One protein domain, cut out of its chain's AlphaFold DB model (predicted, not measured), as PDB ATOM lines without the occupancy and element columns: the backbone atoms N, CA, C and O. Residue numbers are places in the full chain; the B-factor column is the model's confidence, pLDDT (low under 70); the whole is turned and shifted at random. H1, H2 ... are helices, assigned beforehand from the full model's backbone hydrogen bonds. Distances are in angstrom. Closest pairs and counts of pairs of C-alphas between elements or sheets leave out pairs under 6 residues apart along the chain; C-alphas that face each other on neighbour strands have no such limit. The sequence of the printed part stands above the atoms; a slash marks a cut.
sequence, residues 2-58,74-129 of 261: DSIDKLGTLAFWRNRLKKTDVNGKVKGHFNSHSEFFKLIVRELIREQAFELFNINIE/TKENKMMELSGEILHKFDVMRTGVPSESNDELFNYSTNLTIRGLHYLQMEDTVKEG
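What this domain is: This is residues 2 to 58 and 74 to 129 of the 261 residues of an uncharacterized protein of Mytilus galloprovincialis (UniProt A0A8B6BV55). Two long helices, H2 and H4, cross near their middles as an X, H3 meets the last end of H2 at a corner, and the short H1 sits near the first end of H2. The first half of H3, residues 74 to 81, and the last residues of H4, 121 to 128, stick out as two arms, and the loop of residues 23 to 28 sticks out elsewhere. The printed part has 113 residues with four named helices, H1 to H4 in order, and no named strand; the class is all helix. The whole is loose, with a radius of gyration of the C-alphas of 16.7 A and spans of 50 by 40 by 37 A.

Where its parts are: H1 is residues 10 to 16, beginning at C-alpha 10 (-9.288, -42.264, 44.812). H2 is residues 32 to 52, 30.5 A long. H3 is residues 74 to 90, 24.0 A long. H4 is residues 104 to 128, 35.9 A long, ending at C-alpha 128 (16.136, -39.005, 57.759).

How they stand to each other: H2 is the hub, and the helix packing is mostly crossed. H1 and H2 only just touch, with 3 pairs of C-alphas within 8 A, the closest Arg 14 and His 33 at 7.4 A; they run opposite ways at a steep tilt of 54 degrees. Residues 48 to 52 of H2 touch residues 86 to 90 of H3, about perpendicular at 84 degrees; the closest C-alphas are those of Leu 52 and Ile 86, 7.2 A. Residues 37 to 45 of H2 touch residues 109 to 117 of H4, with C-alphas 41 and 116 closest at 5.5 A; the tilt of 69 degrees is steep, only just short of about perpendicular. H3 and H4 are close but not clearly touching, C-alphas 90 and 110 being closest at 7.2 A. H1 is apart from H3 and H4. In H1, H2, H3 and H4 every O i to N i+4 pair is within hydrogen-bond range.

The domain as a whole: The C-alphas of Lys 25 and Thr 74, the two farthest apart, are 50.8 A apart. Residues 59 to 73 are not printed; C-alphas 58 and 74 are 30.6 A apart across this cut. The links H1 to H2 and H3 to H4 are long. Mean pLDDT of the printed part is 74.8; residues 2 to 5, 20 to 32, 56 to 58 and 91 to 102 are under 70.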
ATOM      1  N   ASP A   2     -11.566 -42.710  31.119       39.28
ATOM      2  CA  ASP A   2     -12.917 -42.948  31.661       39.28
ATOM      3  C   ASP A   2     -12.945 -43.376  33.139       39.28
ATOM      4  O   ASP A   2     -13.949 -43.865  33.644       39.28
ATOM      5  N   SER A   3     -11.830 -43.229  33.860       52.56
ATOM      6  CA  SER A   3     -11.682 -43.759  35.227       52.56
ATOM      7  C   SER A   3     -11.979 -42.742  36.336       52.56
ATOM      8  O   SER A   3     -12.047 -43.137  37.499       52.56
ATOM      9  N   ILE A   4     -12.105 -41.450  36.024       50.66
ATOM     10  CA  ILE A   4     -12.072 -40.385  37.044       50.66
ATOM     11  C   ILE A   4     -13.294 -40.438  37.983       50.66
ATOM     12  O   ILE A   4     -13.158 -40.100  39.157       50.66
ATOM     13  N   ASP A   5     -14.429 -40.958  37.504       59.09
ATOM     14  CA  ASP A   5     -15.680 -41.058  38.271       59.09
ATOM     15  C   ASP A   5     -16.102 -42.504  38.584       59.09
ATOM     16  O   ASP A   5     -17.213 -42.747  39.061       59.09
ATOM     17  N   LYS A   6     -15.223 -43.491  38.354       72.31
ATOM     18  CA  LYS A   6     -15.533 -44.891  38.668       72.31
ATOM     19  C   LYS A   6     -15.576 -45.085  40.188       72.31
ATOM     20  O   LYS A   6     -14.619 -44.743  40.894       72.31
ATOM     21  N   LEU A   7     -16.695 -45.626  40.677       75.56
ATOM     22  CA  LEU A   7     -16.924 -45.946  42.088       75.56
ATOM     23  C   LEU A   7     -15.758 -46.787  42.633       75.56
ATOM     24  O   LEU A   7     -15.342 -47.752  42.000       75.56
ATOM     25  N   GLY A   8     -15.219 -46.399  43.791       73.12
ATOM     26  CA  GLY A   8     -14.086 -47.084  44.431       73.12
ATOM     27  C   GLY A   8     -12.702 -46.501  44.118       73.12
ATOM     28  O   GLY A   8     -11.744 -46.831  44.808       73.12
ATOM     29  N   THR A   9     -12.572 -45.583  43.155       80.94
ATOM     30  CA  THR A   9     -11.283 -44.923  42.876       80.94
ATOM     31  C   THR A   9     -10.990 -43.766  43.841       80.94
ATOM     32  O   THR A   9     -11.895 -43.118  44.374       80.94
ATOM     33  N   LEU A  10      -9.706 -43.434  44.029       82.94
ATOM     34  CA  LEU A  10      -9.288 -42.264  44.812       82.94
ATOM     35  C   LEU A  10      -9.878 -40.967  44.240       82.94
ATOM     36  O   LEU A  10     -10.244 -40.073  44.999       82.94
ATOM     37  N   ALA A  11      -9.977 -40.861  42.912       80.00
ATOM     38  CA  ALA A  11     -10.535 -39.696  42.234       80.00
ATOM     39  C   ALA A  11     -12.023 -39.501  42.571       80.00
ATOM     40  O   ALA A  11     -12.411 -38.395  42.959       80.00
ATOM     41  N   PHE A  12     -12.810 -40.583  42.539       82.88
ATOM     42  CA  PHE A  12     -14.212 -40.577  42.953       82.88
ATOM     43  C   PHE A  12     -14.372 -40.066  44.392       82.88
ATOM     44  O   PHE A  12     -15.114 -39.112  44.643       82.88
ATOM     45  N   TRP A  13     -13.625 -40.637  45.344       81.50
ATOM     46  CA  TRP A  13     -13.723 -40.236  46.750       81.50
ATOM     47  C   TRP A  13     -13.195 -38.826  47.005       81.50
ATOM     48  O   TRP A  13     -13.799 -38.077  47.772       81.50
ATOM     49  N   ARG A  14     -12.121 -38.419  46.324       82.38
ATOM     50  CA  ARG A  14     -11.590 -37.054  46.386       82.38
ATOM     51  C   ARG A  14     -12.648 -36.035  45.972       82.38
ATOM     52  O   ARG A  14     -12.833 -35.042  46.674       82.38
ATOM     53  N   ASN A  15     -13.332 -36.281  44.855       81.31
ATOM     54  CA  ASN A  15     -14.366 -35.393  44.332       81.31
ATOM     55  C   ASN A  15     -15.592 -35.379  45.265       81.31
ATOM     56  O   ASN A  15     -16.047 -34.306  45.664       81.31
ATOM     57  N   ARG A  16     -16.066 -36.557  45.703       82.31
ATOM     58  CA  ARG A  16     -17.213 -36.700  46.618       82.31
ATOM     59  C   ARG A  16     -16.986 -36.015  47.968       82.31
ATOM     60  O   ARG A  16     -17.874 -35.333  48.470       82.31
ATOM     61  N   LEU A  17     -15.793 -36.167  48.541       82.12
ATOM     62  CA  LEU A  17     -15.415 -35.594  49.838       82.12
ATOM     63  C   LEU A  17     -14.846 -34.171  49.731       82.12
ATOM     64  O   LEU A  17     -14.419 -33.609  50.744       82.12
ATOM     65  N   LYS A  18     -14.811 -33.596  48.520       79.69
ATOM     66  CA  LYS A  18     -14.267 -32.261  48.223       79.69
ATOM     67  C   LYS A  18     -12.845 -32.062  48.772       79.69
ATOM     68  O   LYS A  18     -12.506 -31.009  49.309       79.69
ATOM     69  N   LYS A  19     -11.999 -33.091  48.648       76.88
ATOM     70  CA  LYS A  19     -10.585 -33.096  49.073       76.88
ATOM     71  C   LYS A  19      -9.669 -32.598  47.956       76.88
ATOM     72  O   LYS A  19      -8.737 -33.285  47.546       76.88
ATOM     73  N   THR A  20      -9.973 -31.422  47.425       67.62
ATOM     74  CA  THR A  20      -9.177 -30.760  46.387       67.62
ATOM     75  C   THR A  20      -8.356 -29.640  46.998       67.62
ATOM     76  O   THR A  20      -8.862 -28.900  47.846       67.62
ATOM     77  N   ASP A  21      -7.116 -29.488  46.545       65.19
ATOM     78  CA  ASP A  21      -6.318 -28.323  46.910       65.19
ATOM     79  C   ASP A  21      -6.915 -27.073  46.250       65.19
ATOM     80  O   ASP A  21      -7.445 -27.118  45.136       65.19
ATOM     81  N   VAL A  22      -6.905 -25.957  46.975       57.56
ATOM     82  CA  VAL A  22      -7.574 -24.725  46.543       57.56
ATOM     83  C   VAL A  22      -6.553 -23.805  45.876       57.56
ATOM     84  O   VAL A  22      -5.613 -23.351  46.526       57.56
ATOM     85  N   ASN A  23      -6.753 -23.471  44.599       49.03
ATOM     86  CA  ASN A  23      -5.937 -22.474  43.902       49.03
ATOM     87  C   ASN A  23      -6.379 -21.053  44.311       49.03
ATOM     88  O   ASN A  23      -7.376 -20.541  43.806       49.03
ATOM     89  N   GLY A  24      -5.669 -20.401  45.244       54.44
ATOM     90  CA  GLY A  24      -5.931 -19.003  45.634       54.44
ATOM     91  C   GLY A  24      -5.262 -18.548  46.941       54.44
ATOM     92  O   GLY A  24      -4.569 -19.317  47.598       54.44
ATOM     93  N   LYS A  25      -5.469 -17.282  47.357       45.94
ATOM     94  CA  LYS A  25      -5.077 -16.786  48.701       45.94
ATOM     95  C   LYS A  25      -5.965 -17.450  49.760       45.94
ATOM     96  O   LYS A  25      -7.022 -16.917  50.100       45.94
ATOM     97  N   VAL A  26      -5.574 -18.621  50.258       52.00
ATOM     98  CA  VAL A  26      -6.460 -19.412  51.120       52.00
ATOM     99  C   VAL A  26      -6.280 -19.097  52.602       52.00
ATOM    100  O   VAL A  26      -5.175 -19.059  53.133       52.00
ATOM    101  N   LYS A  27      -7.416 -18.933  53.286       44.94
ATOM    102  CA  LYS A  27      -7.536 -18.911  54.750       44.94
ATOM    103  C   LYS A  27      -7.524 -20.337  55.367       44.94
ATOM    104  O   LYS A  27      -7.786 -20.451  56.561       44.94
ATOM    105  N   GLY A  28      -7.228 -21.402  54.593       48.16
ATOM    106  CA  GLY A  28      -7.085 -22.808  55.037       48.16
ATOM    107  C   GLY A  28      -6.986 -23.867  53.924       48.16
ATOM    108  O   GLY A  28      -7.225 -23.545  52.775       48.16
ATOM    109  N   HIS A  29      -6.667 -25.127  54.263       48.47
ATOM    110  CA  HIS A  29      -6.756 -26.317  53.379       48.47
ATOM    111  C   HIS A  29      -5.727 -26.492  52.237       48.47
ATOM    112  O   HIS A  29      -6.036 -27.158  51.253       48.47
ATOM    113  N   PHE A  30      -4.493 -25.997  52.388       52.25
ATOM    114  CA  PHE A  30      -3.450 -26.062  51.344       52.25
ATOM    115  C   PHE A  30      -3.011 -27.488  50.926       52.25
ATOM    116  O   PHE A  30      -2.734 -27.690  49.755       52.25
ATOM    117  N   ASN A  31      -3.016 -28.469  51.843       61.09
ATOM    118  CA  ASN A  31      -2.566 -29.856  51.587       61.09
ATOM    119  C   ASN A  31      -3.700 -30.895  51.682       61.09
ATOM    120  O   ASN A  31      -3.469 -32.053  52.035       61.09
ATOM    121  N   SER A  32      -4.955 -30.495  51.464       67.81
ATOM    122  CA  SER A  32      -6.105 -31.371  51.744       67.81
ATOM    123  C   SER A  32      -6.131 -32.622  50.870       67.81
ATOM    124  O   SER A  32      -6.629 -33.657  51.317       67.81
ATOM    125  N   HIS A  33      -5.587 -32.542  49.656       76.88
ATOM    126  CA  HIS A  33      -5.439 -33.695  48.784       76.88
ATOM    127  C   HIS A  33      -4.332 -34.643  49.263       76.88
ATOM    128  O   HIS A  33      -4.580 -35.841  49.384       76.88
ATOM    129  N   SER A  34      -3.145 -34.115  49.588       79.25
ATOM    130  CA  SER A  34      -2.007 -34.910  50.082       79.25
ATOM    131  C   SER A  34      -2.345 -35.645  51.385       79.25
ATOM    132  O   SER A  34      -2.105 -36.845  51.499       79.25
ATOM    133  N   GLU A  35      -2.994 -34.972  52.338       83.19
ATOM    134  CA  GLU A  35      -3.418 -35.599  53.596       83.19
ATOM    135  C   GLU A  35      -4.470 -36.692  53.371       83.19
ATOM    136  O   GLU A  35      -4.411 -37.755  53.989       83.19
ATOM    137  N   PHE A  36      -5.414 -36.467  52.452       85.00
ATOM    138  CA  PHE A  36      -6.397 -37.483  52.086       85.00
ATOM    139  C   PHE A  36      -5.740 -38.692  51.405       85.00
ATOM    140  O   PHE A  36      -6.050 -39.827  51.751       85.00
ATOM    141  N   PHE A  37      -4.797 -38.462  50.491       87.19
ATOM    142  CA  PHE A  37      -4.027 -39.526  49.851       87.19
ATOM    143  C   PHE A  37      -3.266 -40.371  50.879       87.19
ATOM    144  O   PHE A  37      -3.411 -41.591  50.894       87.19
ATOM    145  N   LYS A  38      -2.518 -39.729  51.787       88.06
ATOM    146  CA  LYS A  38      -1.777 -40.413  52.859       88.06
ATOM    147  C   LYS A  38      -2.695 -41.235  53.756       88.06
ATOM    148  O   LYS A  38      -2.318 -42.333  54.152       88.06
ATOM    149  N   LEU A  39      -3.879 -40.711  54.080       89.25
ATOM    150  CA  LEU A  39      -4.881 -41.444  54.847       89.25
ATOM    151  C   LEU A  39      -5.284 -42.726  54.112       89.25
ATOM    152  O   LEU A  39      -5.112 -43.803  54.666       89.25
ATOM    153  N   ILE A  40      -5.734 -42.621  52.859       87.81
ATOM    154  CA  ILE A  40      -6.169 -43.785  52.071       87.81
ATOM    155  C   ILE A  40      -5.051 -44.823  51.936       87.81
ATOM    156  O   ILE A  40      -5.288 -46.002  52.168       87.81
ATOM    157  N   VAL A  41      -3.823 -44.395  51.631       88.00
ATOM    158  CA  VAL A  41      -2.663 -45.295  51.534       88.00
ATOM    159  C   VAL A  41      -2.413 -46.030  52.852       88.00
ATOM    160  O   VAL A  41      -2.209 -47.240  52.844       88.00
ATOM    161  N   ARG A  42      -2.456 -45.332  53.994       88.00
ATOM    162  CA  ARG A  42      -2.260 -45.955  55.315       88.00
ATOM    163  C   ARG A  42      -3.346 -46.969  55.652       88.00
ATOM    164  O   ARG A  42      -3.032 -47.990  56.255       88.00
ATOM    165  N   GLU A  43      -4.592 -46.687  55.287       87.94
ATOM    166  CA  GLU A  43      -5.696 -47.623  55.502       87.94
ATOM    167  C   GLU A  43      -5.552 -48.860  54.603       87.94
ATOM    168  O   GLU A  43      -5.642 -49.971  55.108       87.94
ATOM    169  N   LEU A  44      -5.190 -48.704  53.324       84.56
ATOM    170  CA  LEU A  44      -4.928 -49.845  52.433       84.56
ATOM    171  C   LEU A  44      -3.783 -50.738  52.933       84.56
ATOM    172  O   LEU A  44      -3.898 -51.961  52.908       84.56
ATOM    173  N   ILE A  45      -2.697 -50.144  53.443       83.25
ATOM    174  CA  ILE A  45      -1.596 -50.897  54.067       83.25
ATOM    175  C   ILE A  45      -2.090 -51.650  55.312       83.25
ATOM    176  O   ILE A  45      -1.678 -52.785  55.553       83.25
ATOM    177  N   ARG A  46      -2.969 -51.033  56.115       83.31
ATOM    178  CA  ARG A  46      -3.532 -51.670  57.312       83.31
ATOM    179  C   ARG A  46      -4.403 -52.871  56.951       83.31
ATOM    180  O   ARG A  46      -4.249 -53.909  57.583       83.31
ATOM    181  N   GLU A  47      -5.244 -52.750  55.929       82.12
ATOM    182  CA  GLU A  47      -6.065 -53.860  55.429       82.12
ATOM    183  C   GLU A  47      -5.201 -55.028  54.932       82.12
ATOM    184  O   GLU A  47      -5.414 -56.170  55.333       82.12
ATOM    185  N   GLN A  48      -4.146 -54.753  54.153       79.00
ATOM    186  CA  GLN A  48      -3.196 -55.790  53.721       79.00
ATOM    187  C   GLN A  48      -2.515 -56.488  54.906       79.00
ATOM    188  O   GLN A  48      -2.327 -57.707  54.896       79.00
ATOM    189  N   ALA A  49      -2.157 -55.728  55.945       78.12
ATOM    190  CA  ALA A  49      -1.586 -56.292  57.161       78.12
ATOM    191  C   ALA A  49      -2.598 -57.174  57.910       78.12
ATOM    192  O   ALA A  49      -2.241 -58.272  58.333       78.12
ATOM    193  N   PHE A  50      -3.855 -56.741  58.052       80.19
ATOM    194  CA  PHE A  50      -4.905 -57.560  58.667       80.19
ATOM    195  C   PHE A  50      -5.113 -58.873  57.918       80.19
ATOM    196  O   PHE A  50      -5.153 -59.929  58.548       80.19
ATOM    197  N   GLU A  51      -5.143 -58.828  56.588       79.06
ATOM    198  CA  GLU A  51      -5.265 -60.026  55.765       79.06
ATOM    199  C   GLU A  51      -4.049 -60.957  55.904       79.06
ATOM    200  O   GLU A  51      -4.201 -62.174  55.965       79.06
ATOM    201  N   LEU A  52      -2.825 -60.419  55.964       76.75
ATOM    202  CA  LEU A  52      -1.619 -61.232  56.158       76.75
ATOM    203  C   LEU A  52      -1.626 -61.947  57.513       76.75
ATOM    204  O   LEU A  52      -1.322 -63.135  57.593       76.75
ATOM    205  N   PHE A  53      -1.979 -61.227  58.575       75.50
ATOM    206  CA  PHE A  53      -1.997 -61.773  59.929       75.50
ATOM    207  C   PHE A  53      -3.268 -62.574  60.242       75.50
ATOM    208  O   PHE A  53      -3.416 -63.041  61.370       75.50
ATOM    209  N   ASN A  54      -4.178 -62.746  59.272       75.81
ATOM    210  CA  ASN A  54      -5.505 -63.334  59.471       75.81
ATOM    211  C   ASN A  54      -6.258 -62.688  60.652       75.81
ATOM    212  O   ASN A  54      -6.955 -63.361  61.415       75.81
ATOM    213  N   ILE A  55      -6.090 -61.374  60.828       73.69
ATOM    214  CA  ILE A  55      -6.778 -60.610  61.864       73.69
ATOM    215  C   ILE A  55      -8.181 -60.320  61.346       73.69
ATOM    216  O   ILE A  55      -8.382 -59.429  60.524       73.69
ATOM    217  N   ASN A  56      -9.161 -61.071  61.841       69.62
ATOM    218  CA  ASN A  56     -10.563 -60.727  61.664       69.62
ATOM    219  C   ASN A  56     -10.988 -59.784  62.803       69.62
ATOM    220  O   ASN A  56     -10.759 -60.087  63.977       69.62
ATOM    221  N   ILE A  57     -11.621 -58.658  62.456       63.66
ATOM    222  CA  ILE A  57     -12.177 -57.683  63.412       63.66
ATOM    223  C   ILE A  57     -13.148 -58.373  64.389       63.66
ATOM    224  O   ILE A  57     -13.247 -57.972  65.546       63.66
ATOM    225  N   GLU A  58     -13.806 -59.449  63.948       65.12
ATOM    226  CA  GLU A  58     -14.800 -60.194  64.725       65.12
ATOM    227  C   GLU A  58     -14.232 -61.403  65.491       65.12
ATOM    228  O   GLU A  58     -14.864 -61.877  66.431       65.12
ATOM    229  N   THR A  74      16.892 -58.729  66.417       87.19
ATOM    230  CA  THR A  74      15.755 -59.650  66.262       87.19
ATOM    231  C   THR A  74      14.516 -58.929  65.730       87.19
ATOM    232  O   THR A  74      13.824 -59.463  64.868       87.19
ATOM    233  N   LYS A  75      14.243 -57.712  66.218       85.94
ATOM    234  CA  LYS A  75      13.135 -56.884  65.723       85.94
ATOM    235  C   LYS A  75      13.358 -56.475  64.271       85.94
ATOM    236  O   LYS A  75      12.446 -56.625  63.471       85.94
ATOM    237  N   GLU A  76      14.558 -56.011  63.928       86.19
ATOM    238  CA  GLU A  76      14.920 -55.619  62.560       86.19
ATOM    239  C   GLU A  76      14.775 -56.795  61.586       86.19
ATOM    240  O   GLU A  76      14.081 -56.670  60.578       86.19
ATOM    241  N   ASN A  77      15.315 -57.967  61.933       87.94
ATOM    242  CA  ASN A  77      15.184 -59.173  61.116       87.94
ATOM    243  C   ASN A  77      13.720 -59.588  60.940       87.94
ATOM    244  O   ASN A  77      13.305 -59.882  59.821       87.94
ATOM    245  N   LYS A  78      12.921 -59.567  62.018       85.19
ATOM    246  CA  LYS A  78      11.503 -59.934  61.924       85.19
ATOM    247  C   LYS A  78      10.711 -58.937  61.079       85.19
ATOM    248  O   LYS A  78       9.849 -59.343  60.310       85.19
ATOM    249  N   MET A  79      11.016 -57.644  61.185       83.38
ATOM    250  CA  MET A  79      10.406 -56.619  60.334       83.38
ATOM    251  C   MET A  79      10.777 -56.812  58.864       83.38
ATOM    252  O   MET A  79       9.919 -56.640  58.002       83.38
ATOM    253  N   MET A  80      12.022 -57.187  58.570       83.94
ATOM    254  CA  MET A  80      12.474 -57.437  57.204       83.94
ATOM    255  C   MET A  80      11.819 -58.688  56.604       83.94
ATOM    256  O   MET A  80      11.363 -58.642  55.466       83.94
ATOM    257  N   GLU A  81      11.698 -59.763  57.387       85.31
ATOM    258  CA  GLU A  81      10.963 -60.983  57.022       85.31
ATOM    259  C   GLU A  81       9.493 -60.673  56.704       85.31
ATOM    260  O   GLU A  81       9.035 -60.956  55.601       85.31
ATOM    261  N   LEU A  82       8.782 -60.000  57.619       79.62
ATOM    262  CA  LEU A  82       7.380 -59.611  57.424       79.62
ATOM    263  C   LEU A  82       7.198 -58.686  56.218       79.62
ATOM    264  O   LEU A  82       6.248 -58.834  55.456       79.62
ATOM    265  N   SER A  83       8.120 -57.742  56.017       77.88
ATOM    266  CA  SER A  83       8.101 -56.879  54.832       77.88
ATOM    267  C   SER A  83       8.276 -57.702  53.553       77.88
ATOM    268  O   SER A  83       7.585 -57.451  52.571       77.88
ATOM    269  N   GLY A  84       9.154 -58.708  53.572       77.38
ATOM    270  CA  GLY A  84       9.342 -59.652  52.473       77.38
ATOM    271  C   GLY A  84       8.097 -60.491  52.180       77.38
ATOM    272  O   GLY A  84       7.770 -60.679  51.014       77.38
ATOM    273  N   GLU A  85       7.367 -60.937  53.204       79.38
ATOM    274  CA  GLU A  85       6.096 -61.660  53.049       79.38
ATOM    275  C   GLU A  85       4.986 -60.771  52.473       79.38
ATOM    276  O   GLU A  85       4.283 -61.193  51.554       79.38
ATOM    277  N   ILE A  86       4.853 -59.532  52.969       74.88
ATOM    278  CA  ILE A  86       3.911 -58.535  52.432       74.88
ATOM    279  C   ILE A  86       4.210 -58.290  50.957       74.88
ATOM    280  O   ILE A  86       3.301 -58.348  50.133       74.88
ATOM    281  N   LEU A  87       5.479 -58.051  50.619       72.88
ATOM    282  CA  LEU A  87       5.886 -57.887  49.231       72.88
ATOM    283  C   LEU A  87       5.579 -59.165  48.448       72.88
ATOM    284  O   LEU A  87       4.829 -59.114  47.496       72.88
ATOM    285  N   HIS A  88       6.002 -60.349  48.867       76.88
ATOM    286  CA  HIS A  88       5.703 -61.569  48.110       76.88
ATOM    287  C   HIS A  88       4.195 -61.794  47.862       76.88
ATOM    288  O   HIS A  88       3.809 -62.249  46.785       76.88
ATOM    289  N   LYS A  89       3.338 -61.474  48.839       74.62
ATOM    290  CA  LYS A  89       1.882 -61.656  48.738       74.62
ATOM    291  C   LYS A  89       1.192 -60.575  47.894       74.62
ATOM    292  O   LYS A  89       0.253 -60.894  47.169       74.62
ATOM    293  N   PHE A  90       1.633 -59.321  47.992       70.94
ATOM    294  CA  PHE A  90       0.944 -58.157  47.416       70.94
ATOM    295  C   PHE A  90       1.755 -57.404  46.346       70.94
ATOM    296  O   PHE A  90       1.268 -56.419  45.789       70.94
ATOM    297  N   ASP A  91       2.983 -57.826  46.044       65.69
ATOM    298  CA  ASP A  91       3.869 -57.148  45.102       65.69
ATOM    299  C   ASP A  91       3.431 -57.386  43.655       65.69
ATOM    300  O   ASP A  91       3.524 -58.475  43.086       65.69
ATOM    301  N   VAL A  92       2.978 -56.291  43.053       53.34
ATOM    302  CA  VAL A  92       2.639 -56.152  41.635       53.34
ATOM    303  C   VAL A  92       3.745 -55.367  40.902       53.34
ATOM    304  O   VAL A  92       3.594 -55.036  39.731       53.34
ATOM    305  N   MET A  93       4.924 -55.135  41.510       49.81
ATOM    306  CA  MET A  93       6.129 -54.660  40.799       49.81
ATOM    307  C   MET A  93       6.719 -55.694  39.827       49.81
ATOM    308  O   MET A  93       7.821 -55.513  39.310       49.81
ATOM    309  N   ARG A  94       5.945 -56.708  39.423       53.19
ATOM    310  CA  ARG A  94       6.025 -57.184  38.041       53.19
ATOM    311  C   ARG A  94       5.578 -56.052  37.117       53.19
ATOM    312  O   ARG A  94       4.459 -56.034  36.613       53.19
ATOM    313  N   THR A  95       6.476 -55.101  36.876       44.84
ATOM    314  CA  THR A  95       6.361 -54.127  35.794       44.84
ATOM    315  C   THR A  95       6.167 -54.897  34.485       44.84
ATOM    316  O   THR A  95       7.136 -55.360  33.890       44.84
ATOM    317  N   GLY A  96       4.913 -55.094  34.074       45.75
ATOM    318  CA  GLY A  96       4.557 -55.765  32.823       45.75
ATOM    319  C   GLY A  96       3.911 -57.149  32.924       45.75
ATOM    320  O   GLY A  96       3.687 -57.738  31.872       45.75
ATOM    321  N   VAL A  97       3.569 -57.671  34.109       44.28
ATOM    322  CA  VAL A  97       2.707 -58.870  34.185       44.28
ATOM    323  C   VAL A  97       1.323 -58.437  34.659       44.28
ATOM    324  O   VAL A  97       1.191 -58.038  35.817       44.28
ATOM    325  N   PRO A  98       0.299 -58.469  33.785       50.34
ATOM    326  CA  PRO A  98      -1.084 -58.328  34.218       50.34
ATOM    327  C   PRO A  98      -1.320 -59.323  35.348       50.34
ATOM    328  O   PRO A  98      -0.926 -60.485  35.225       50.34
ATOM    329  N   SER A  99      -1.933 -58.898  36.452       52.56
ATOM    330  CA  SER A  99      -2.451 -59.888  37.387       52.56
ATOM    331  C   SER A  99      -3.364 -60.827  36.596       52.56
ATOM    332  O   SER A  99      -4.190 -60.348  35.821       52.56
ATOM    333  N   GLU A 100      -3.283 -62.134  36.819       53.47
ATOM    334  CA  GLU A 100      -4.260 -63.080  36.255       53.47
ATOM    335  C   GLU A 100      -5.693 -62.804  36.763       53.47
ATOM    336  O   GLU A 100      -6.671 -63.321  36.231       53.47
ATOM    337  N   SER A 101      -5.820 -61.944  37.781       56.56
ATOM    338  CA  SER A 101      -7.076 -61.370  38.247       56.56
ATOM    339  C   SER A 101      -7.674 -60.398  37.217       56.56
ATOM    340  O   SER A 101      -7.098 -59.356  36.903       56.56
ATOM    341  N   ASN A 102      -8.893 -60.705  36.766       62.41
ATOM    342  CA  ASN A 102      -9.755 -59.795  36.000       62.41
ATOM    343  C   ASN A 102     -10.346 -58.649  36.858       62.41
ATOM    344  O   ASN A 102     -11.157 -57.871  36.358       62.41
ATOM    345  N   ASP A 103      -9.989 -58.538  38.144       79.12
ATOM    346  CA  ASP A 103     -10.492 -57.485  39.028       79.12
ATOM    347  C   ASP A 103      -9.691 -56.183  38.855       79.12
ATOM    348  O   ASP A 103      -8.599 -55.980  39.397       79.12
ATOM    349  N   GLU A 104     -10.265 -55.264  38.084       76.38
ATOM    350  CA  GLU A 104      -9.720 -53.926  37.862       76.38
ATOM    351  C   GLU A 104      -9.591 -53.097  39.151       76.38
ATOM    352  O   GLU A 104      -8.673 -52.279  39.256       76.38
ATOM    353  N   LEU A 105     -10.487 -53.277  40.130       77.50
ATOM    354  CA  LEU A 105     -10.469 -52.513  41.380       77.50
ATOM    355  C   LEU A 105      -9.358 -53.009  42.303       77.50
ATOM    356  O   LEU A 105      -8.651 -52.188  42.898       77.50
ATOM    357  N   PHE A 106      -9.164 -54.326  42.382       77.81
ATOM    358  CA  PHE A 106      -8.021 -54.917  43.075       77.81
ATOM    359  C   PHE A 106      -6.707 -54.407  42.473       77.81
ATOM    360  O   PHE A 106      -5.863 -53.857  43.182       77.81
ATOM    361  N   ASN A 107      -6.574 -54.472  41.146       76.56
ATOM    362  CA  ASN A 107      -5.390 -53.985  40.439       76.56
ATOM    363  C   ASN A 107      -5.119 -52.502  40.675       76.56
ATOM    364  O   ASN A 107      -3.978 -52.109  40.935       76.56
ATOM    365  N   TYR A 108      -6.160 -51.674  40.609       81.81
ATOM    366  CA  TYR A 108      -6.067 -50.257  40.924       81.81
ATOM    367  C   TYR A 108      -5.580 -50.026  42.360       81.81
ATOM    368  O   TYR A 108      -4.648 -49.250  42.573       81.81
ATOM    369  N   SER A 109      -6.179 -50.715  43.332       79.88
ATOM    370  CA  SER A 109      -5.902 -50.531  44.762       79.88
ATOM    371  C   SER A 109      -4.489 -50.975  45.132       79.88
ATOM    372  O   SER A 109      -3.787 -50.270  45.860       79.88
ATOM    373  N   THR A 110      -4.014 -52.082  44.564       77.69
ATOM    374  CA  THR A 110      -2.642 -52.557  44.773       77.69
ATOM    375  C   THR A 110      -1.621 -51.606  44.146       77.69
ATOM    376  O   THR A 110      -0.665 -51.200  44.807       77.69
ATOM    377  N   ASN A 111      -1.866 -51.132  42.917       78.75
ATOM    378  CA  ASN A 111      -1.021 -50.113  42.284       78.75
ATOM    379  C   ASN A 111      -1.005 -48.792  43.068       78.75
ATOM    380  O   ASN A 111       0.047 -48.165  43.207       78.75
ATOM    381  N   LEU A 112      -2.161 -48.359  43.581       83.56
ATOM    382  CA  LEU A 112      -2.281 -47.172  44.426       83.56
ATOM    383  C   LEU A 112      -1.458 -47.328  45.709       83.56
ATOM    384  O   LEU A 112      -0.755 -46.396  46.096       83.56
ATOM    385  N   THR A 113      -1.502 -48.507  46.329       83.88
ATOM    386  CA  THR A 113      -0.773 -48.806  47.567       83.88
ATOM    387  C   THR A 113       0.736 -48.803  47.345       83.88
ATOM    388  O   THR A 113       1.447 -48.133  48.088       83.88
ATOM    389  N   ILE A 114       1.233 -49.449  46.284       80.81
ATOM    390  CA  ILE A 114       2.670 -49.467  45.945       80.81
ATOM    391  C   ILE A 114       3.186 -48.047  45.672       80.81
ATOM    392  O   ILE A 114       4.219 -47.639  46.202       80.81
ATOM    393  N   ARG A 115       2.441 -47.251  44.894       84.19
ATOM    394  CA  ARG A 115       2.791 -45.842  44.641       84.19
ATOM    395  C   ARG A 115       2.731 -45.003  45.917       84.19
ATOM    396  O   ARG A 115       3.566 -44.128  46.119       84.19
ATOM    397  N   GLY A 116       1.768 -45.286  46.790       87.88
ATOM    398  CA  GLY A 116       1.652 -44.679  48.109       87.88
ATOM    399  C   GLY A 116       2.841 -44.987  49.017       87.88
ATOM    400  O   GLY A 116       3.383 -44.074  49.632       87.88
ATOM    401  N   LEU A 117       3.289 -46.243  49.058       87.56
ATOM    402  CA  LEU A 117       4.485 -46.664  49.787       87.56
ATOM    403  C   LEU A 117       5.736 -45.962  49.261       87.56
ATOM    404  O   LEU A 117       6.519 -45.451  50.058       87.56
ATOM    405  N   HIS A 118       5.899 -45.865  47.939       89.31
ATOM    406  CA  HIS A 118       7.009 -45.118  47.337       89.31
ATOM    407  C   HIS A 118       6.979 -43.631  47.717       89.31
ATOM    408  O   HIS A 118       8.007 -43.073  48.089       89.31
ATOM    409  N   TYR A 119       5.803 -43.001  47.729       90.56
ATOM    410  CA  TYR A 119       5.660 -41.621  48.194       90.56
ATOM    411  C   TYR A 119       6.033 -41.455  49.680       90.56
ATOM    412  O   TYR A 119       6.781 -40.542  50.029       90.56
ATOM    413  N   LEU A 120       5.575 -42.359  50.556       91.88
ATOM    414  CA  LEU A 120       5.959 -42.358  51.974       91.88
ATOM    415  C   LEU A 120       7.471 -42.577  52.154       91.88
ATOM    416  O   LEU A 120       8.089 -41.930  52.996       91.88
ATOM    417  N   GLN A 121       8.069 -43.442  51.333       92.00
ATOM    418  CA  GLN A 121       9.507 -43.693  51.296       92.00
ATOM    419  C   GLN A 121      10.291 -42.441  50.881       92.00
ATOM    420  O   GLN A 121      11.337 -42.167  51.459       92.00
ATOM    421  N   MET A 122       9.796 -41.655  49.923       93.00
ATOM    422  CA  MET A 122      10.418 -40.380  49.555       93.00
ATOM    423  C   MET A 122      10.374 -39.366  50.706       93.00
ATOM    424  O   MET A 122      11.401 -38.757  51.007       93.00
ATOM    425  N   GLU A 123       9.232 -39.222  51.393       92.62
ATOM    426  CA  GLU A 123       9.130 -38.335  52.565       92.62
ATOM    427  C   GLU A 123      10.075 -38.763  53.698       92.62
ATOM    428  O   GLU A 123      10.691 -37.916  54.347       92.62
ATOM    429  N   ASP A 124      10.192 -40.069  53.946       94.25
ATOM    430  CA  ASP A 124      11.102 -40.621  54.952       94.25
ATOM    431  C   ASP A 124      12.573 -40.402  54.579       94.25
ATOM    432  O   ASP A 124      13.366 -39.963  55.410       94.25
ATOM    433  N   THR A 125      12.929 -40.621  53.308       95.12
ATOM    434  CA  THR A 125      14.271 -40.341  52.783       95.12
ATOM    435  C   THR A 125      14.683 -38.900  53.054       95.12
ATOM    436  O   THR A 125      15.800 -38.676  53.522       95.12
ATOM    437  N   VAL A 126      13.777 -37.943  52.823       94.81
ATOM    438  CA  VAL A 126      14.022 -36.535  53.145       94.81
ATOM    439  C   VAL A 126      14.220 -36.355  54.641       94.81
ATOM    440  O   VAL A 126      15.255 -35.833  55.030       94.81
ATOM    441  N   LYS A 127      13.273 -36.791  55.482       94.56
ATOM    442  CA  LYS A 127      13.304 -36.561  56.941       94.56
ATOM    443  C   LYS A 127      14.549 -37.131  57.612       94.56
ATOM    444  O   LYS A 127      15.160 -36.459  58.449       94.56
ATOM    445  N   GLU A 128      14.943 -38.340  57.231       94.44
ATOM    446  CA  GLU A 128      16.136 -39.005  57.759       94.44
ATOM    447  C   GLU A 128      17.436 -38.458  57.148       94.44
ATOM    448  O   GLU A 128      18.509 -38.692  57.698       94.44
ATOM    449  N   GLY A 129      17.366 -37.686  56.058       93.50
ATOM    450  CA  GLY A 129      18.556 -37.176  55.374       93.50
ATOM    451  C   GLY A 129      19.338 -38.276  54.654       93.50
ATOM    452  O   GLY A 129      20.559 -38.195  54.534       93.50
TER     453      GLY A 129